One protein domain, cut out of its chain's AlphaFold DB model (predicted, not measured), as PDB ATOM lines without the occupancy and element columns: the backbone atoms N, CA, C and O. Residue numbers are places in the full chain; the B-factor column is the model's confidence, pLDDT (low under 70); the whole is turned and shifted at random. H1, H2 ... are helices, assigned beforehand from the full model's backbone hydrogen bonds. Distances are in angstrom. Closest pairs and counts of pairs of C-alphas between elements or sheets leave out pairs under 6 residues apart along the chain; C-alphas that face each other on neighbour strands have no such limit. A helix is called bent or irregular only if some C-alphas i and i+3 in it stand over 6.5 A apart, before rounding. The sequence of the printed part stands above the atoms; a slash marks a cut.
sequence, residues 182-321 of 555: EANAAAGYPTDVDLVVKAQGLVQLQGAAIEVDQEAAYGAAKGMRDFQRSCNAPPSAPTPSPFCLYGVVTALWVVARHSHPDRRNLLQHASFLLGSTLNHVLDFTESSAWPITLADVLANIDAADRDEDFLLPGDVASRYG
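This is residues 182 to 321 of the 555 residues of the protein "ANK1 protein" of Symbiodinium sp. KB8 (UniProt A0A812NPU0). The core is an up-and-down bundle of three helices, H5, H6 and H7, with their centres in a triangle; H2 crosses H5 on one side of it. At one end H4 and the loop of residues 233 to 244 reach away from the bundle and give much of the length; H8 packs crosswise on part of H7, and H1 touches no helix. The printed part has 140 residues, with eight named helices, H1 to H8 in order, and no named strand, and its class is all helix. It is compact, with a radius of gyration of the C-alphas of 15.2 A, and only just elongated, spanning 44 by 29 by 29 A.

Start at H1, residues 182 to 186, which is only just apart from H2, residues 193 to 205, at 8.4 A. Past a tight link comes H3, residues 207 to 210; it touches H4, residues 222 to 232, closest at the C-alphas of Ala 209 and Gly 223, 4.7 A. Next look at the hub, H5, residues 245 to 257. H2 touches it at a steep tilt of 49 degrees, opposite ways, with the C-alphas of Ala 199 and Ala 251 closest at 4.6 A. H4 and H5 form a hairpin but only just touch, with 3 pairs of C-alphas within 8 A, through residue 245 of H5 alone; the closest C-alphas are those of Phe 227 and Leu 245, 6.8 A. H6, residues 263 to 276, makes a hairpin with H5 at a shallow tilt of 20 degrees, the C-alphas of Ala 256 and Arg 263 closest at 4.1 A. H7, residues 294 to 305, makes a hairpin with H6 at a steep tilt of 39 degrees, closest at the C-alphas of Leu 267 and Val 297, 6.0 A. H8, residues 313 to 320, touches residues 295 to 299 of H7 alone, about perpendicular at 75 degrees, with the C-alphas of Asp 296 and Pro 313 closest at 5.9 A. Every O i to N i+4 pair is within hydrogen-bond range in H1, H2, H4, H5, H7 and H8; H6 has 8 of 10, and H3 is too short for such a pair.

Find C-alpha 182 at (-0.762, 17.315, -51.118), where H1 begins. H2 is 18.3 A long and H4 15.4 A. H5 runs 18.5 A from C-alpha 245 at (8.054, 12.531, -37.800). H6 is 17.6 A long and irregular: C-alphas 273 and 276 are 7.2 A apart. H7 is 16.6 A long, and H8 ends at C-alpha 320, (-8.069, 31.916, -35.624).

The C-alphas farthest apart are those of Ser 236 and Asp 307, 49.4 A. The printed part has no cut. The links H3 to H4, H4 to H5 and H6 to H7 are long. The mean pLDDT of the printed part is 86.0; look for values under 70 at residues 231 to 236, 239 to 241 and 277 to 287.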
ATOM      1  N   GLU A 182      -0.890  16.062 -50.354       89.81
ATOM      2  CA  GLU A 182      -0.762  17.315 -51.118       89.81
ATOM      3  C   GLU A 182      -1.874  17.448 -52.174       89.81
ATOM      4  O   GLU A 182      -2.486  18.511 -52.294       89.81
ATOM      5  N   ALA A 183      -2.190  16.369 -52.898       90.88
ATOM      6  CA  ALA A 183      -3.298  16.346 -53.853       90.88
ATOM      7  C   ALA A 183      -4.663  16.504 -53.160       90.88
ATOM      8  O   ALA A 183      -5.514  17.255 -53.638       90.88
ATOM      9  N   ASN A 184      -4.862  15.844 -52.013       95.50
ATOM     10  CA  ASN A 184      -6.071  15.980 -51.201       95.50
ATOM     11  C   ASN A 184      -6.234  17.420 -50.687       95.50
ATOM     12  O   ASN A 184      -7.305  18.001 -50.837       95.50
ATOM     13  N   ALA A 185      -5.165  18.029 -50.171       92.81
ATOM     14  CA  ALA A 185      -5.146  19.419 -49.722       92.81
ATOM     15  C   ALA A 185      -5.483  20.392 -50.863       92.81
ATOM     16  O   ALA A 185      -6.340  21.260 -50.699       92.81
ATOM     17  N   ALA A 186      -4.884  20.204 -52.045       88.12
ATOM     18  CA  ALA A 186      -5.177  21.010 -53.232       88.12
ATOM     19  C   ALA A 186      -6.643  20.892 -53.692       88.12
ATOM     20  O   ALA A 186      -7.195  21.843 -54.239       88.12
ATOM     21  N   ALA A 187      -7.291  19.753 -53.438       93.50
ATOM     22  CA  ALA A 187      -8.710  19.535 -53.709       93.50
ATOM     23  C   ALA A 187      -9.648  20.080 -52.609       93.50
ATOM     24  O   ALA A 187     -10.849  19.815 -52.649       93.50
ATOM     25  N   GLY A 188      -9.129  20.822 -51.622       93.75
ATOM     26  CA  GLY A 188      -9.914  21.332 -50.496       93.75
ATOM     27  C   GLY A 188     -10.196  20.274 -49.429       93.75
ATOM     28  O   GLY A 188     -11.204  20.352 -48.732       93.75
ATOM     29  N   TYR A 189      -9.312  19.282 -49.311       94.88
ATOM     30  CA  TYR A 189      -9.402  18.178 -48.367       94.88
ATOM     31  C   TYR A 189     -10.723  17.392 -48.489       94.88
ATOM     32  O   TYR A 189     -11.460  17.316 -47.516       94.88
ATOM     33  N   PRO A 190     -11.098  16.772 -49.619       96.38
ATOM     34  CA  PRO A 190     -12.265  15.887 -49.645       96.38
ATOM     35  C   PRO A 190     -12.038  14.642 -48.765       96.38
ATOM     36  O   PRO A 190     -10.901  14.303 -48.422       96.38
ATOM     37  N   THR A 191     -13.117  13.957 -48.378       94.12
ATOM     38  CA  THR A 191     -13.031  12.613 -47.781       94.12
ATOM     39  C   THR A 191     -12.427  11.651 -48.804       94.12
ATOM     40  O   THR A 191     -12.904  11.590 -49.936       94.12
ATOM     41  N   ASP A 192     -11.404  10.894 -48.409       96.56
ATOM     42  CA  ASP A 192     -10.655  10.011 -49.306       96.56
ATOM     43  C   ASP A 192     -10.318   8.697 -48.588       96.56
ATOM     44  O   ASP A 192      -9.492   8.651 -47.676       96.56
ATOM     45  N   VAL A 193     -11.008   7.621 -48.977       95.44
ATOM     46  CA  VAL A 193     -10.888   6.304 -48.331       95.44
ATOM     47  C   VAL A 193      -9.497   5.707 -48.540       95.44
ATOM     48  O   VAL A 193      -8.933   5.144 -47.602       95.44
ATOM     49  N   ASP A 194      -8.920   5.857 -49.732       95.62
ATOM     50  CA  ASP A 194      -7.613   5.285 -50.056       95.62
ATOM     51  C   ASP A 194      -6.508   5.997 -49.269       95.62
ATOM     52  O   ASP A 194      -5.603   5.353 -48.723       95.62
ATOM     53  N   LEU A 195      -6.624   7.322 -49.123       96.25
ATOM     54  CA  LEU A 195      -5.720   8.116 -48.295       96.25
ATOM     55  C   LEU A 195      -5.756   7.676 -46.823       96.25
ATOM     56  O   LEU A 195      -4.703   7.556 -46.195       96.25
ATOM     57  N   VAL A 196      -6.945   7.396 -46.274       96.81
ATOM     58  CA  VAL A 196      -7.092   6.894 -44.894       96.81
ATOM     59  C   VAL A 196      -6.474   5.520 -44.732       96.81
ATOM     60  O   VAL A 196      -5.736   5.308 -43.774       96.81
ATOM     61  N   VAL A 197      -6.743   4.594 -45.655       95.50
ATOM     62  CA  VAL A 197      -6.177   3.239 -45.604       95.50
ATOM     63  C   VAL A 197      -4.649   3.304 -45.635       95.50
ATOM     64  O   VAL A 197      -3.988   2.637 -44.836       95.50
ATOM     65  N   LYS A 198      -4.070   4.161 -46.489       96.19
ATOM     66  CA  LYS A 198      -2.614   4.368 -46.530       96.19
ATOM     67  C   LYS A 198      -2.087   4.984 -45.231       96.19
ATOM     68  O   LYS A 198      -1.086   4.499 -44.708       96.19
ATOM     69  N   ALA A 199      -2.766   5.995 -44.682       96.69
ATOM     70  CA  ALA A 199      -2.396   6.612 -43.407       96.69
ATOM     71  C   ALA A 199      -2.423   5.600 -42.247       96.69
ATOM     72  O   ALA A 199      -1.474   5.533 -41.467       96.69
ATOM     73  N   GLN A 200      -3.466   4.769 -42.161       96.12
ATOM     74  CA  GLN A 200      -3.586   3.708 -41.156       96.12
ATOM     75  C   GLN A 200      -2.456   2.684 -41.278       96.12
ATOM     76  O   GLN A 200      -1.841   2.340 -40.269       96.12
ATOM     77  N   GLY A 201      -2.146   2.242 -42.502       95.06
ATOM     78  CA  GLY A 201      -1.038   1.321 -42.758       95.06
ATOM     79  C   GLY A 201       0.307   1.878 -42.286       95.06
ATOM     80  O   GLY A 201       1.067   1.171 -41.630       95.06
ATOM     81  N   LEU A 202       0.568   3.163 -42.536       94.00
ATOM     82  CA  LEU A 202       1.795   3.841 -42.106       94.00
ATOM     83  C   LEU A 202       1.878   4.025 -40.584       94.00
ATOM     84  O   LEU A 202       2.928   3.774 -39.993       94.00
ATOM     85  N   VAL A 203       0.778   4.418 -39.930       94.44
ATOM     86  CA  VAL A 203       0.717   4.514 -38.459       94.44
ATOM     87  C   VAL A 203       0.948   3.144 -37.823       94.44
ATOM     88  O   VAL A 203       1.711   3.035 -36.865       94.44
ATOM     89  N   GLN A 204       0.348   2.087 -38.378       93.50
ATOM     90  CA  GLN A 204       0.543   0.720 -37.901       93.50
ATOM     91  C   GLN A 204       1.992   0.251 -38.092       93.50
ATOM     92  O   GLN A 204       2.572  -0.320 -37.168       93.50
ATOM     93  N   LEU A 205       2.587   0.521 -39.258       91.69
ATOM     94  CA  LEU A 205       3.980   0.190 -39.563       91.69
ATOM     95  C   LEU A 205       4.949   0.849 -38.571       91.69
ATOM     96  O   LEU A 205       5.912   0.220 -38.135       91.69
ATOM     97  N   GLN A 206       4.670   2.092 -38.173       92.31
ATOM     98  CA  GLN A 206       5.485   2.851 -37.223       92.31
ATOM     99  C   GLN A 206       5.072   2.680 -35.757       92.31
ATOM    100  O   GLN A 206       5.658   3.340 -34.900       92.31
ATOM    101  N   GLY A 207       4.110   1.806 -35.436       92.56
ATOM    102  CA  GLY A 207       3.509   1.705 -34.099       92.56
ATOM    103  C   GLY A 207       4.537   1.629 -32.964       92.56
ATOM    104  O   GLY A 207       4.487   2.420 -32.027       92.56
ATOM    105  N   ALA A 208       5.544   0.760 -33.102       93.19
ATOM    106  CA  ALA A 208       6.614   0.615 -32.110       93.19
ATOM    107  C   ALA A 208       7.558   1.832 -32.031       93.19
ATOM    108  O   ALA A 208       8.186   2.071 -31.002       93.19
ATOM    109  N   ALA A 209       7.702   2.599 -33.114       90.81
ATOM    110  CA  ALA A 209       8.534   3.798 -33.128       90.81
ATOM    111  C   ALA A 209       7.833   4.993 -32.463       90.81
ATOM    112  O   ALA A 209       8.511   5.863 -31.924       90.81
ATOM    113  N   ILE A 210       6.500   5.042 -32.492       93.19
ATOM    114  CA  ILE A 210       5.714   6.177 -31.984       93.19
ATOM    115  C   ILE A 210       5.187   5.965 -30.567       93.19
ATOM    116  O   ILE A 210       4.610   6.887 -29.995       93.19
ATOM    117  N   GLU A 211       5.370   4.773 -30.004       93.75
ATOM    118  CA  GLU A 211       4.966   4.448 -28.642       93.75
ATOM    119  C   GLU A 211       5.752   5.274 -27.613       93.75
ATOM    120  O   GLU A 211       6.968   5.455 -27.728       93.75
ATOM    121  N   VAL A 212       5.033   5.796 -26.613       91.12
ATOM    122  CA  VAL A 212       5.606   6.573 -25.508       91.12
ATOM    123  C   VAL A 212       6.565   5.681 -24.727       91.12
ATOM    124  O   VAL A 212       6.169   4.650 -24.186       91.12
ATOM    125  N   ASP A 213       7.819   6.102 -24.624       90.00
ATOM    126  CA  ASP A 213       8.842   5.375 -23.883       90.00
ATOM    127  C   ASP A 213       8.973   5.989 -22.490       90.00
ATOM    128  O   ASP A 213       9.639   7.008 -22.313       90.00
ATOM    129  N   GLN A 214       8.315   5.380 -21.501       90.31
ATOM    130  CA  GLN A 214       8.275   5.890 -20.125       90.31
ATOM    131  C   GLN A 214       9.656   5.968 -19.457       90.31
ATOM    132  O   GLN A 214       9.811   6.700 -18.480       90.31
ATOM    133  N   GLU A 215      10.648   5.228 -19.958       87.81
ATOM    134  CA  GLU A 215      12.016   5.256 -19.432       87.81
ATOM    135  C   GLU A 215      12.855   6.377 -20.061       87.81
ATOM    136  O   GLU A 215      13.877   6.786 -19.505       87.81
ATOM    137  N   ALA A 216      12.433   6.899 -21.214       81.75
ATOM    138  CA  ALA A 216      13.112   7.993 -21.881       81.75
ATOM    139  C   ALA A 216      12.779   9.350 -21.250       81.75
ATOM    140  O   ALA A 216      11.699   9.573 -20.697       81.75
ATOM    141  N   ALA A 217      13.706  10.303 -21.387       72.12
ATOM    142  CA  ALA A 217      13.471  11.681 -20.974       72.12
ATOM    143  C   ALA A 217      12.178  12.214 -21.615       72.12
ATOM    144  O   ALA A 217      11.991  12.106 -22.831       72.12
ATOM    145  N   TYR A 218      11.288  12.757 -20.779       77.31
ATOM    146  CA  TYR A 218       9.988  13.310 -21.180       77.31
ATOM    147  C   TYR A 218       9.039  12.318 -21.876       77.31
ATOM    148  O   TYR A 218       8.127  12.722 -22.601       77.31
ATOM    149  N   GLY A 219       9.257  11.013 -21.686       84.00
ATOM    150  CA  GLY A 219       8.469   9.973 -22.341       84.00
ATOM    151  C   GLY A 219       8.760   9.821 -23.839       84.00
ATOM    152  O   GLY A 219       8.008   9.134 -24.527       84.00
ATOM    153  N   ALA A 220       9.783  10.503 -24.371       84.06
ATOM    154  CA  ALA A 220       9.980  10.678 -25.810       84.06
ATOM    155  C   ALA A 220      10.006   9.339 -26.547       84.06
ATOM    156  O   ALA A 220      10.856   8.507 -26.248       84.06
ATOM    157  N   ALA A 221       9.136   9.148 -27.537       89.44
ATOM    158  CA  ALA A 221       9.077   7.913 -28.311       89.44
ATOM    159  C   ALA A 221      10.398   7.629 -29.052       89.44
ATOM    160  O   ALA A 221      11.168   8.547 -29.361       89.44
ATOM    161  N   LYS A 222      10.661   6.361 -29.394       91.12
ATOM    162  CA  LYS A 222      11.879   5.970 -30.133       91.12
ATOM    163  C   LYS A 222      12.063   6.796 -31.413       91.12
ATOM    164  O   LYS A 222      13.157   7.294 -31.656       91.12
ATOM    165  N   GLY A 223      10.997   6.987 -32.185       87.31
ATOM    166  CA  GLY A 223      10.981   7.769 -33.418       87.31
ATOM    167  C   GLY A 223      11.317   9.243 -33.194       87.31
ATOM    168  O   GLY A 223      12.096   9.805 -33.955       87.31
ATOM    169  N   MET A 224      10.836   9.855 -32.103       85.94
ATOM    170  CA  MET A 224      11.199  11.235 -31.741       85.94
ATOM    171  C   MET A 224      12.699  11.354 -31.464       85.94
ATOM    172  O   MET A 224      13.350  12.279 -31.944       85.94
ATOM    173  N   ARG A 225      13.272  10.388 -30.734       85.50
ATOM    174  CA  ARG A 225      14.715  10.355 -30.452       85.50
ATOM    175  C   ARG A 225      15.539  10.103 -31.709       85.50
ATOM    176  O   ARG A 225      16.595  10.708 -31.864       85.50
ATOM    177  N   ASP A 226      15.082   9.219 -32.590       83.88
ATOM    178  CA  ASP A 226      15.758   8.927 -33.856       83.88
ATOM    179  C   ASP A 226      15.719  10.144 -34.791       83.88
ATOM    180  O   ASP A 226      16.757  10.513 -35.342       83.88
ATOM    181  N   PHE A 227      14.577  10.837 -34.880       82.19
ATOM    182  CA  PHE A 227      14.453  12.113 -35.589       82.19
ATOM    183  C   PHE A 227      15.393  13.167 -34.998       82.19
ATOM    184  O   PHE A 227      16.242  13.704 -35.707       82.19
ATOM    185  N   GLN A 228      15.344  13.391 -33.683       77.25
ATOM    186  CA  GLN A 228      16.231  14.339 -33.006       77.25
ATOM    187  C   GLN A 228      17.709  14.010 -33.253       77.25
ATOM    188  O   GLN A 228      18.513  14.910 -33.500       77.25
ATOM    189  N   ARG A 229      18.089  12.729 -33.216       76.06
ATOM    190  CA  ARG A 229      19.454  12.291 -33.534       76.06
ATOM    191  C   ARG A 229      19.808  12.569 -34.986       76.06
ATOM    192  O   ARG A 229      20.905  13.059 -35.208       76.06
ATOM    193  N   SER A 230      18.915  12.311 -35.943       70.56
ATOM    194  CA  SER A 230      19.175  12.625 -37.356       70.56
ATOM    195  C   SER A 230      19.394  14.122 -37.588       70.56
ATOM    196  O   SER A 230      20.323  14.484 -38.299       70.56
ATOM    197  N   CYS A 231      18.647  14.995 -36.902       65.62
ATOM    198  CA  CYS A 231      18.822  16.447 -37.011       65.62
ATOM    199  C   CYS A 231      20.148  16.950 -36.416       65.62
ATOM    200  O   CYS A 231      20.635  18.006 -36.810       65.62
ATOM    201  N   ASN A 232      20.717  16.225 -35.449       64.25
ATOM    202  CA  ASN A 232      21.929  16.624 -34.728       64.25
ATOM    203  C   ASN A 232      23.171  15.799 -35.112       64.25
ATOM    204  O   ASN A 232      24.267  16.058 -34.607       64.25
ATOM    205  N   ALA A 233      23.015  14.789 -35.966       62.50
ATOM    206  CA  ALA A 233      24.102  13.941 -36.415       62.50
ATOM    207  C   ALA A 233      24.969  14.695 -37.437       62.50
ATOM    208  O   ALA A 233      24.436  15.329 -38.349       62.50
ATOM    209  N   PRO A 234      26.310  14.632 -37.335       63.66
ATOM    210  CA  PRO A 234      27.156  15.120 -38.414       63.66
ATOM    211  C   PRO A 234      26.916  14.273 -39.678       63.66
ATOM    212  O   PRO A 234      26.607  13.086 -39.548       63.66
ATOM    213  N   PRO A 235      27.150  14.812 -40.891       56.75
ATOM    214  CA  PRO A 235      26.916  14.086 -42.148       56.75
ATOM    215  C   PRO A 235      27.632  12.730 -42.261       56.75
ATOM    216  O   PRO A 235      27.247  11.883 -43.057       56.75
ATOM    217  N   SER A 236      28.700  12.522 -41.487       63.69
ATOM    218  CA  SER A 236      29.491  11.289 -41.462       63.69
ATOM    219  C   SER A 236      29.046  10.266 -40.412       63.69
ATOM    220  O   SER A 236      29.598   9.164 -40.378       63.69
ATOM    221  N   ALA A 237      28.107  10.603 -39.525       72.12
ATOM    222  CA  ALA A 237      27.643   9.669 -38.510       72.12
ATOM    223  C   ALA A 237      26.657   8.659 -39.116       72.12
ATOM    224  O   ALA A 237      25.774   9.053 -39.875       72.12
ATOM    225  N   PRO A 238      26.756   7.364 -38.761       72.75
ATOM    226  CA  PRO A 238      25.727   6.399 -39.112       72.75
ATOM    227  C   PRO A 238      24.422   6.814 -38.424       72.75
ATOM    228  O   PRO A 238      24.290   6.707 -37.203       72.75
ATOM    229  N   THR A 239      23.472   7.326 -39.198       61.94
ATOM    230  CA  THR A 239      22.150   7.668 -38.684       61.94
ATOM    231  C   THR A 239      21.307   6.398 -38.577       61.94
ATOM    232  O   THR A 239      21.401   5.518 -39.439       61.94
ATOM    233  N   PRO A 240      20.476   6.255 -37.529       69.69
ATOM    234  CA  PRO A 240      19.428   5.241 -37.536       69.69
ATOM    235  C   PRO A 240      18.534   5.416 -38.773       69.69
ATOM    236  O   PRO A 240      18.541   6.474 -39.406       69.69
ATOM    237  N   SER A 241      17.773   4.370 -39.111       69.50
ATOM    238  CA  SER A 241      16.779   4.448 -40.187       69.50
ATOM    239  C   SER A 241      15.935   5.722 -40.009       69.50
ATOM    240  O   SER A 241      15.463   5.974 -38.894       69.50
ATOM    241  N   PRO A 242      15.825   6.559 -41.051       70.56
ATOM    242  CA  PRO A 242      15.228   7.880 -40.936       70.56
ATOM    243  C   PRO A 242      13.754   7.761 -40.542       70.56
ATOM    244  O   PRO A 242      12.980   7.055 -41.182       70.56
ATOM    245  N   PHE A 243      13.363   8.454 -39.473       84.25
ATOM    246  CA  PHE A 243      11.986   8.480 -38.990       84.25
ATOM    247  C   PHE A 243      11.263   9.721 -39.528       84.25
ATOM    248  O   PHE A 243      11.650  10.852 -39.227       84.25
ATOM    249  N   CYS A 244      10.198   9.530 -40.310       87.50
ATOM    250  CA  CYS A 244       9.418  10.632 -40.875       87.50
ATOM    251  C   CYS A 244       8.406  11.189 -39.855       87.50
ATOM    252  O   CYS A 244       7.206  10.935 -39.953       87.50
ATOM    253  N   LEU A 245       8.884  11.967 -38.877       89.19
ATOM    254  CA  LEU A 245       8.054  12.531 -37.800       89.19
ATOM    255  C   LEU A 245       6.812  13.270 -38.325       89.19
ATOM    256  O   LEU A 245       5.688  12.942 -37.950       89.19
ATOM    257  N   TYR A 246       7.001  14.225 -39.239       89.38
ATOM    258  CA  TYR A 246       5.898  15.019 -39.793       89.38
ATOM    259  C   TYR A 246       4.938  14.194 -40.664       89.38
ATOM    260  O   TYR A 246       3.742  14.486 -40.713       89.38
ATOM    261  N   GLY A 247       5.435  13.129 -41.302       91.88
ATOM    262  CA  GLY A 247       4.597  12.187 -42.039       91.88
ATOM    263  C   GLY A 247       3.688  11.385 -41.117       91.88
ATOM    264  O   GLY A 247       2.491  11.287 -41.376       91.88
ATOM    265  N   VAL A 248       4.223  10.886 -40.000       94.19
ATOM    266  CA  VAL A 248       3.442  10.191 -38.965       94.19
ATOM    267  C   VAL A 248       2.385  11.109 -38.357       94.19
ATOM    268  O   VAL A 248       1.227  10.714 -38.247       94.19
ATOM    269  N   VAL A 249       2.757  12.337 -37.989       93.62
ATOM    270  CA  VAL A 249       1.822  13.343 -37.454       93.62
ATOM    271  C   VAL A 249       0.690  13.608 -38.448       93.62
ATOM    272  O   VAL A 249      -0.483  13.580 -38.075       93.62
ATOM    273  N   THR A 250       1.027  13.781 -39.729       95.50
ATOM    274  CA  THR A 250       0.031  13.952 -40.794       95.50
ATOM    275  C   THR A 250      -0.861  12.718 -40.936       95.50
ATOM    276  O   THR A 250      -2.075  12.853 -41.073       95.50
ATOM    277  N   ALA A 251      -0.296  11.510 -40.865       96.56
ATOM    278  CA  ALA A 251      -1.062  10.272 -40.933       96.56
ATOM    279  C   ALA A 251      -2.053  10.151 -39.764       96.56
ATOM    280  O   ALA A 251      -3.227   9.879 -39.995       96.56
ATOM    281  N   LEU A 252      -1.629  10.446 -38.530       96.69
ATOM    282  CA  LEU A 252      -2.510  10.479 -37.357       96.69
ATOM    283  C   LEU A 252      -3.662  11.478 -37.531       96.69
ATOM    284  O   LEU A 252      -4.811  11.135 -37.250       96.69
ATOM    285  N   TRP A 253      -3.378  12.679 -38.045       96.81
ATOM    286  CA  TRP A 253      -4.401  13.688 -38.335       96.81
ATOM    287  C   TRP A 253      -5.397  13.208 -39.402       96.81
ATOM    288  O   TRP A 253      -6.610  13.314 -39.209       96.81
ATOM    289  N   VAL A 254      -4.908  12.611 -40.496       97.31
ATOM    290  CA  VAL A 254      -5.750  12.044 -41.566       97.31
ATOM    291  C   VAL A 254      -6.670  10.955 -41.016       97.31
ATOM    292  O   VAL A 254      -7.862  10.961 -41.330       97.31
ATOM    293  N   VAL A 255      -6.155  10.046 -40.180       97.12
ATOM    294  CA  VAL A 255      -6.970   8.992 -39.555       97.12
ATOM    295  C   VAL A 255      -8.013   9.600 -38.619       97.12
ATOM    296  O   VAL A 255      -9.189   9.255 -38.720       97.12
ATOM    297  N   ALA A 256      -7.620  10.540 -37.754       96.62
ATOM    298  CA  ALA A 256      -8.527  11.188 -36.805       96.62
ATOM    299  C   ALA A 256      -9.702  11.893 -37.498       96.62
ATOM    300  O   ALA A 256     -10.846  11.789 -37.052       96.62
ATOM    301  N   ARG A 257      -9.424  12.566 -38.618       95.12
ATOM    302  CA  ARG A 257     -10.408  13.303 -39.412       95.12
ATOM    303  C   ARG A 257     -11.530  12.430 -39.974       95.12
ATOM    304  O   ARG A 257     -12.668  12.879 -40.081       95.12
ATOM    305  N   HIS A 258     -11.238  11.186 -40.339       92.94
ATOM    306  CA  HIS A 258     -12.186  10.316 -41.038       92.94
ATOM    307  C   HIS A 258     -13.087   9.529 -40.074       92.94
ATOM    308  O   HIS A 258     -13.268   8.322 -40.207       92.94
ATOM    309  N   SER A 259     -13.683  10.242 -39.109       84.12
ATOM    310  CA  SER A 259     -14.633   9.712 -38.116       84.12
ATOM    311  C   SER A 259     -14.098   8.541 -37.284       84.12
ATOM    312  O   SER A 259     -14.852   7.645 -36.899       84.12
ATOM    313  N   HIS A 260     -12.795   8.531 -36.988       89.75
ATOM    314  CA  HIS A 260     -12.228   7.515 -36.109       89.75
ATOM    315  C   HIS A 260     -12.814   7.662 -34.690       89.75
ATOM    316  O   HIS A 260     -12.827   8.781 -34.165       89.75
ATOM    317  N   PRO A 261     -13.263   6.575 -34.031       91.62
ATOM    318  CA  PRO A 261     -13.852   6.655 -32.689       91.62
ATOM    319  C   PRO A 261     -12.889   7.284 -31.672       91.62
ATOM    320  O   PRO A 261     -13.296   8.085 -30.838       91.62
ATOM    321  N   ASP A 262     -11.592   7.011 -31.819       94.19
ATOM    322  CA  ASP A 262     -10.532   7.571 -30.975       94.19
ATOM    323  C   ASP A 262      -9.893   8.854 -31.544       94.19
ATOM    324  O   ASP A 262      -8.712   9.108 -31.298       94.19
ATOM    325  N   ARG A 263     -10.630   9.670 -32.322       94.75
ATOM    326  CA  ARG A 263     -10.088  10.890 -32.973       94.75
ATOM    327  C   ARG A 263      -9.274  11.766 -32.018       94.75
ATOM    328  O   ARG A 263      -8.192  12.223 -32.367       94.75
ATOM    329  N   ARG A 264      -9.760  11.938 -30.784       94.69
ATOM    330  CA  ARG A 264      -9.094  12.735 -29.748       94.69
ATOM    331  C   ARG A 264      -7.731  12.153 -29.376       94.69
ATOM    332  O   ARG A 264      -6.754  12.892 -29.354       94.69
ATOM    333  N   ASN A 265      -7.658  10.849 -29.109       94.62
ATOM    334  CA  ASN A 265      -6.418  10.192 -28.687       94.62
ATOM    335  C   ASN A 265      -5.366  10.244 -29.800       94.62
ATOM    336  O   ASN A 265      -4.203  10.510 -29.525       94.62
ATOM    337  N   LEU A 266      -5.781  10.066 -31.060       95.25
ATOM    338  CA  LEU A 266      -4.891  10.189 -32.218       95.25
ATOM    339  C   LEU A 266      -4.292  11.596 -32.338       95.25
ATOM    340  O   LEU A 266      -3.088  11.733 -32.547       95.25
ATOM    341  N   LEU A 267      -5.108  12.640 -32.166       95.44
ATOM    342  CA  LEU A 267      -4.640  14.029 -32.211       95.44
ATOM    343  C   LEU A 267      -3.758  14.382 -31.005       95.44
ATOM    344  O   LEU A 267      -2.745  15.056 -31.168       95.44
ATOM    345  N   GLN A 268      -4.091  13.891 -29.809       93.00
ATOM    346  CA  GLN A 268      -3.235  14.034 -28.627       93.00
ATOM    347  C   GLN A 268      -1.885  13.340 -28.829       93.00
ATOM    348  O   GLN A 268      -0.855  13.896 -28.459       93.00
ATOM    349  N   HIS A 269      -1.870  12.170 -29.472       93.25
ATOM    350  CA  HIS A 269      -0.637  11.471 -29.835       93.25
ATOM    351  C   HIS A 269       0.170  12.260 -30.871       93.25
ATOM    352  O   HIS A 269       1.382  12.394 -30.733       93.25
ATOM    353  N   ALA A 270      -0.488  12.840 -31.877       92.38
ATOM    354  CA  ALA A 270       0.161  13.715 -32.851       92.38
ATOM    355  C   ALA A 270       0.789  14.949 -32.173       92.38
ATOM    356  O   ALA A 270       1.950  15.261 -32.424       92.38
ATOM    357  N   SER A 271       0.064  15.595 -31.255       90.31
ATOM    358  CA  SER A 271       0.572  16.718 -30.456       90.31
ATOM    359  C   SER A 271       1.749  16.312 -29.557       90.31
ATOM    360  O   SER A 271       2.743  17.034 -29.483       90.31
ATOM    361  N   PHE A 272       1.689  15.126 -28.944       89.50
ATOM    362  CA  PHE A 272       2.798  14.551 -28.181       89.50
ATOM    363  C   PHE A 272       4.057  14.374 -29.037       89.50
ATOM    364  O   PHE A 272       5.137  14.812 -28.638       89.50
ATOM    365  N   LEU A 273       3.920  13.800 -30.237       85.69
ATOM    366  CA  LEU A 273       5.037  13.600 -31.165       85.69
ATOM    367  C   LEU A 273       5.673  14.920 -31.622       85.69
ATOM    368  O   LEU A 273       6.886  14.974 -31.811       85.69
ATOM    369  N   LEU A 274       4.884  15.991 -31.734       81.88
ATOM    370  CA  LEU A 274       5.371  17.350 -32.008       81.88
ATOM    371  C   LEU A 274       6.053  18.018 -30.805       81.88
ATOM    372  O   LEU A 274       6.474  19.169 -30.873       81.88
ATOM    373  N   GLY A 275       6.230  17.285 -29.707       71.75
ATOM    374  CA  GLY A 275       7.013  17.744 -28.576       71.75
ATOM    375  C   GLY A 275       6.207  18.550 -27.568       71.75
ATOM    376  O   GLY A 275       6.807  19.357 -26.858       71.75
ATOM    377  N   SER A 276       4.902  18.281 -27.418       71.44
ATOM    378  CA  SER A 276       4.134  18.807 -26.277       71.44
ATOM    379  C   SER A 276       4.778  18.454 -24.925       71.44
ATOM    380  O   SER A 276       4.537  19.137 -23.937       71.44
ATOM    381  N   THR A 277       5.606  17.399 -24.872       60.56
ATOM    382  CA  THR A 277       6.427  17.020 -23.708       60.56
ATOM    383  C   THR A 277       7.914  17.365 -23.846       60.56
ATOM    384  O   THR A 277       8.592  17.495 -22.834       60.56
ATOM    385  N   LEU A 278       8.433  17.549 -25.066       52.75
ATOM    386  CA  LEU A 278       9.828  17.928 -25.340       52.75
ATOM    387  C   LEU A 278      10.010  19.450 -25.469       52.75
ATOM    388  O   LEU A 278      10.793  19.900 -26.298       52.75
ATOM    389  N   ASN A 279       9.285  20.251 -24.682       54.09
ATOM    390  CA  ASN A 279       9.388  21.719 -24.678       54.09
ATOM    391  C   ASN A 279       9.298  22.367 -26.082       54.09
ATOM    392  O   ASN A 279       9.985  23.353 -26.335       54.09
ATOM    393  N   HIS A 280       8.486  21.822 -27.000       56.81
ATOM    394  CA  HIS A 280       8.329  22.330 -28.378       56.81
ATOM    395  C   HIS A 280       9.605  22.304 -29.243       56.81
ATOM    396  O   HIS A 280       9.689  22.978 -30.264       56.81
ATOM    397  N   VAL A 281      10.607  21.485 -28.900       51.66
ATOM    398  CA  VAL A 281      11.877  21.399 -29.658       51.66
ATOM    399  C   VAL A 281      11.689  20.868 -31.096       51.66
ATOM    400  O   VAL A 281      12.587  20.996 -31.926       51.66
ATOM    401  N   LEU A 282      10.532  20.273 -31.406       57.38
ATOM    402  CA  LEU A 282      10.226  19.648 -32.701       57.38
ATOM    403  C   LEU A 282       9.152  20.398 -33.512       57.38
ATOM    404  O   LEU A 282       8.693  19.878 -34.535       57.38
ATOM    405  N   ASP A 283       8.791  21.609 -33.083       57.22
ATOM    406  CA  ASP A 283       7.681  22.422 -33.597       57.22
ATOM    407  C   ASP A 283       7.995  23.137 -34.928       57.22
ATOM    408  O   ASP A 283       7.775  24.325 -35.077       57.22
ATOM    409  N   PHE A 284       8.561  22.419 -35.908       60.34
ATOM    410  CA  PHE A 284       8.807  22.949 -37.264       60.34
ATOM    411  C   PHE A 284       7.703  22.557 -38.252       60.34
ATOM    412  O   PHE A 284       7.954  22.430 -39.454       60.34
ATOM    413  N   THR A 285       6.488  22.279 -37.775       60.47
ATOM    414  CA  THR A 285       5.389  21.828 -38.643       60.47
ATOM    415  C   THR A 285       4.947  22.888 -39.638       60.47
ATOM    416  O   THR A 285       4.665  22.569 -40.793       60.47
ATOM    417  N   GLU A 286       4.937  24.140 -39.211       67.75
ATOM    418  CA  GLU A 286       4.537  25.332 -39.949       67.75
ATOM    419  C   GLU A 286       5.491  25.567 -41.121       67.75
ATOM    420  O   GLU A 286       5.074  25.879 -42.238       67.75
ATOM    421  N   SER A 287       6.778  25.325 -40.870       61.03
ATOM    422  CA  SER A 287       7.848  25.364 -41.863       61.03
ATOM    423  C   SER A 287       7.980  24.061 -42.659       61.03
ATOM    424  O   SER A 287       8.721  23.996 -43.648       61.03
ATOM    425  N   SER A 288       7.264  23.005 -42.264       74.25
ATOM    426  CA  SER A 288       7.314  21.731 -42.961       74.25
ATOM    427  C   SER A 288       6.635  21.827 -44.330       74.25
ATOM    428  O   SER A 288       5.764  22.656 -44.622       74.25
ATOM    429  N   ALA A 289       7.038  20.932 -45.224       75.75
ATOM    430  CA  ALA A 289       6.391  20.826 -46.522       75.75
ATOM    431  C   ALA A 289       5.144  19.932 -46.504       75.75
ATOM    432  O   ALA A 289       4.542  19.715 -47.553       75.75
ATOM    433  N   TRP A 290       4.746  19.437 -45.330       87.25
ATOM    434  CA  TRP A 290       3.456  18.789 -45.160       87.25
ATOM    435  C   TRP A 290       2.351  19.855 -45.120       87.25
ATOM    436  O   TRP A 290       2.588  20.986 -44.689       87.25
ATOM    437  N   PRO A 291       1.142  19.538 -45.608       89.06
ATOM    438  CA  PRO A 291       0.036  20.490 -45.654       89.06
ATOM    439  C   PRO A 291      -0.752  20.572 -44.336       89.06
ATOM    440  O   PRO A 291      -1.790  21.225 -44.317       89.06
ATOM    441  N   ILE A 292      -0.297  19.891 -43.279       91.50
ATOM    442  CA  ILE A 292      -0.894  19.888 -41.939       91.50
ATOM    443  C   ILE A 292       0.098  20.529 -40.965       91.50
ATOM    444  O   ILE A 292       1.280  20.183 -40.970       91.50
ATOM    445  N   THR A 293      -0.392  21.449 -40.139       86.88
ATOM    446  CA  THR A 293       0.373  22.233 -39.155       86.88
ATOM    447  C   THR A 293       0.061  21.807 -37.715       86.88
ATOM    448  O   THR A 293      -0.915  21.085 -37.478       86.88
ATOM    449  N   LEU A 294       0.842  22.264 -36.724       86.00
ATOM    450  CA  LEU A 294       0.495  22.054 -35.314       86.00
ATOM    451  C   LEU A 294      -0.833  22.743 -34.973       86.00
ATOM    452  O   LEU A 294      -1.653  22.160 -34.260       86.00
ATOM    453  N   ALA A 295      -1.087  23.935 -35.522       87.50
ATOM    454  CA  ALA A 295      -2.356  24.638 -35.341       87.50
ATOM    455  C   ALA A 295      -3.563  23.780 -35.761       87.50
ATOM    456  O   ALA A 295      -4.557  23.731 -35.035       87.50
ATOM    457  N   ASP A 296      -3.457  23.036 -36.868       92.69
ATOM    458  CA  ASP A 296      -4.514  22.125 -37.329       92.69
ATOM    459  C   ASP A 296      -4.765  20.975 -36.346       92.69
ATOM    460  O   ASP A 296      -5.911  20.561 -36.147       92.69
ATOM    461  N   VAL A 297      -3.707  20.449 -35.721       93.31
ATOM    462  CA  VAL A 297      -3.805  19.396 -34.700       93.31
ATOM    463  C   VAL A 297      -4.451  19.951 -33.431       93.31
ATOM    464  O   VAL A 297      -5.438  19.390 -32.954       93.31
ATOM    465  N   LEU A 298      -3.939  21.064 -32.900       91.25
ATOM    466  CA  LEU A 298      -4.415  21.660 -31.649       91.25
ATOM    467  C   LEU A 298      -5.857  22.163 -31.753       91.25
ATOM    468  O   LEU A 298      -6.652  21.918 -30.846       91.25
ATOM    469  N   ALA A 299      -6.218  22.807 -32.867       92.69
ATOM    470  CA  ALA A 299      -7.584  23.258 -33.116       92.69
ATOM    471  C   ALA A 299      -8.579  22.091 -33.134       92.69
ATOM    472  O   ALA A 299      -9.698  22.227 -32.649       92.69
ATOM    473  N   ASN A 300      -8.173  20.927 -33.650       96.25
ATOM    474  CA  ASN A 300      -9.032  19.747 -33.675       96.25
ATOM    475  C   ASN A 300      -9.062  18.974 -32.348       96.25
ATOM    476  O   ASN A 300     -10.065  18.319 -32.068       96.25
ATOM    477  N   ILE A 301      -8.025  19.070 -31.507       94.56
ATOM    478  CA  ILE A 301      -8.127  18.645 -30.100       94.56
ATOM    479  C   ILE A 301      -9.187  19.507 -29.415       94.56
ATOM    480  O   ILE A 301     -10.145  18.979 -28.866       94.56
ATOM    481  N   ASP A 302      -9.070  20.829 -29.527       93.00
ATOM    482  CA  ASP A 302     -10.008  21.777 -28.928       93.00
ATOM    483  C   ASP A 302     -11.452  21.599 -29.438       93.00
ATOM    484  O   ASP A 302     -12.393  21.622 -28.647       93.00
ATOM    485  N   ALA A 303     -11.643  21.351 -30.737       94.88
ATOM    486  CA  ALA A 303     -12.949  21.012 -31.299       94.88
ATOM    487  C   ALA A 303     -13.495  19.695 -30.715       94.88
ATOM    488  O   ALA A 303     -14.655  19.632 -30.311       94.88
ATOM    489  N   ALA A 304     -12.660  18.655 -30.592       94.25
ATOM    490  CA  ALA A 304     -13.061  17.388 -29.980       94.25
ATOM    491  C   ALA A 304     -13.428  17.537 -28.490       94.25
ATOM    492  O   ALA A 304     -14.343  16.860 -28.024       94.25
ATOM    493  N   ASP A 305     -12.761  18.427 -27.748       93.25
ATOM    494  CA  ASP A 305     -13.069  18.756 -26.346       93.25
ATOM    495  C   ASP A 305     -14.445  19.414 -26.186       93.25
ATOM    496  O   ASP A 305     -15.098  19.244 -25.154       93.25
ATOM    497  N   ARG A 306     -14.893  20.145 -27.210       95.12
ATOM    498  CA  ARG A 306     -16.184  20.847 -27.253       95.12
ATOM    499  C   ARG A 306     -17.295  20.052 -27.941       95.12
ATOM    500  O   ARG A 306     -18.395  20.578 -28.077       95.12
ATOM    501  N   ASP A 307     -17.014  18.819 -28.364       94.50
ATOM    502  CA  ASP A 307     -17.904  18.001 -29.202       94.50
ATOM    503  C   ASP A 307     -18.324  18.706 -30.512       94.50
ATOM    504  O   ASP A 307     -19.454  18.600 -30.979       94.50
ATOM    505  N   GLU A 308     -17.398  19.465 -31.101       95.44
ATOM    506  CA  GLU A 308     -17.582  20.142 -32.382       95.44
ATOM    507  C   GLU A 308     -17.182  19.232 -33.564       95.44
ATOM    508  O   GLU A 308     -16.509  18.191 -33.426       95.44
ATOM    509  N   ASP A 309     -17.614  19.645 -34.757       95.75
ATOM    510  CA  ASP A 309     -17.181  19.048 -36.017       95.75
ATOM    511  C   ASP A 309     -15.674  19.246 -36.230       95.75
ATOM    512  O   ASP A 309     -15.053  20.182 -35.722       95.75
ATOM    513  N   PHE A 310     -15.074  18.334 -36.996       96.25
ATOM    514  CA  PHE A 310     -13.653  18.399 -37.324       96.25
ATOM    515  C   PHE A 310     -13.374  19.599 -38.244       96.25
ATOM    516  O   PHE A 310     -13.983  19.720 -39.306       96.25
ATOM    517  N   LEU A 311     -12.435  20.458 -37.857       96.62
ATOM    518  CA  LEU A 311     -12.072  21.677 -38.573       96.62
ATOM    519  C   LEU A 311     -11.031  21.369 -39.654       96.62
ATOM    520  O   LEU A 311      -9.975  20.797 -39.365       96.62
ATOM    521  N   LEU A 312     -11.293  21.770 -40.899       96.56
ATOM    522  CA  LEU A 312     -10.291  21.701 -41.963       96.56
ATOM    523  C   LEU A 312      -9.295  22.859 -41.831       96.56
ATOM    524  O   LEU A 312      -9.639  23.879 -41.236       96.56
ATOM    525  N   PRO A 313      -8.097  22.779 -42.437       93.81
ATOM    526  CA  PRO A 313      -7.110  23.858 -42.333       93.81
ATOM    527  C   PRO A 313      -7.628  25.237 -42.771       93.81
ATOM    528  O   PRO A 313      -7.278  26.256 -42.179       93.81
ATOM    529  N   GLY A 314      -8.544  25.287 -43.748       91.06
ATOM    530  CA  GLY A 314      -9.232  26.528 -44.125       91.06
ATOM    531  C   GLY A 314     -10.145  27.090 -43.026       91.06
ATOM    532  O   GLY A 314     -10.165  28.301 -42.799       91.06
ATOM    533  N   ASP A 315     -10.851  26.219 -42.302       95.25
ATOM    534  CA  ASP A 315     -11.729  26.593 -41.188       95.25
ATOM    535  C   ASP A 315     -10.916  27.027 -39.967       95.25
ATOM    536  O   ASP A 315     -11.251  28.021 -39.324       95.25
ATOM    537  N   VAL A 316      -9.819  26.318 -39.674       92.12
ATOM    538  CA  VAL A 316      -8.850  26.690 -38.632       92.12
ATOM    539  C   VAL A 316      -8.303  28.084 -38.932       92.12
ATOM    540  O   VAL A 316      -8.402  28.981 -38.091       92.12
ATOM    541  N   ALA A 317      -7.823  28.315 -40.156       88.50
ATOM    542  CA  ALA A 317      -7.311  29.616 -40.559       88.50
ATOM    543  C   ALA A 317      -8.363  30.725 -40.421       88.50
ATOM    544  O   ALA A 317      -8.079  31.775 -39.843       88.50
ATOM    545  N   SER A 318      -9.602  30.478 -40.858       91.12
ATOM    546  CA  SER A 318     -10.699  31.436 -40.700       91.12
ATOM    547  C   SER A 318     -11.050  31.701 -39.232       91.12
ATOM    548  O   SER A 318     -11.322  32.845 -38.870       91.12
ATOM    549  N   ARG A 319     -11.072  30.669 -38.381       90.31
ATOM    550  CA  ARG A 319     -11.469  30.767 -36.967       90.31
ATOM    551  C   ARG A 319     -10.448  31.536 -36.138       90.31
ATOM    552  O   ARG A 319     -10.836  32.332 -35.286       90.31
ATOM    553  N   TYR A 320      -9.162  31.308 -36.390       83.69
ATOM    554  CA  TYR A 320      -8.069  31.916 -35.624       83.69
ATOM    555  C   TYR A 320      -7.427  33.118 -36.329       83.69
ATOM    556  O   TYR A 320      -6.485  33.707 -35.799       83.69
ATOM    557  N   GLY A 321      -7.938  33.517 -37.499       84.06
ATOM    558  CA  GLY A 321      -7.396  34.634 -38.276       84.06
ATOM    559  C   GLY A 321      -5.969  34.380 -38.761       84.06
ATOM    560  O   GLY A 321      -5.161  35.307 -38.804       84.06
TER     561      GLY A 321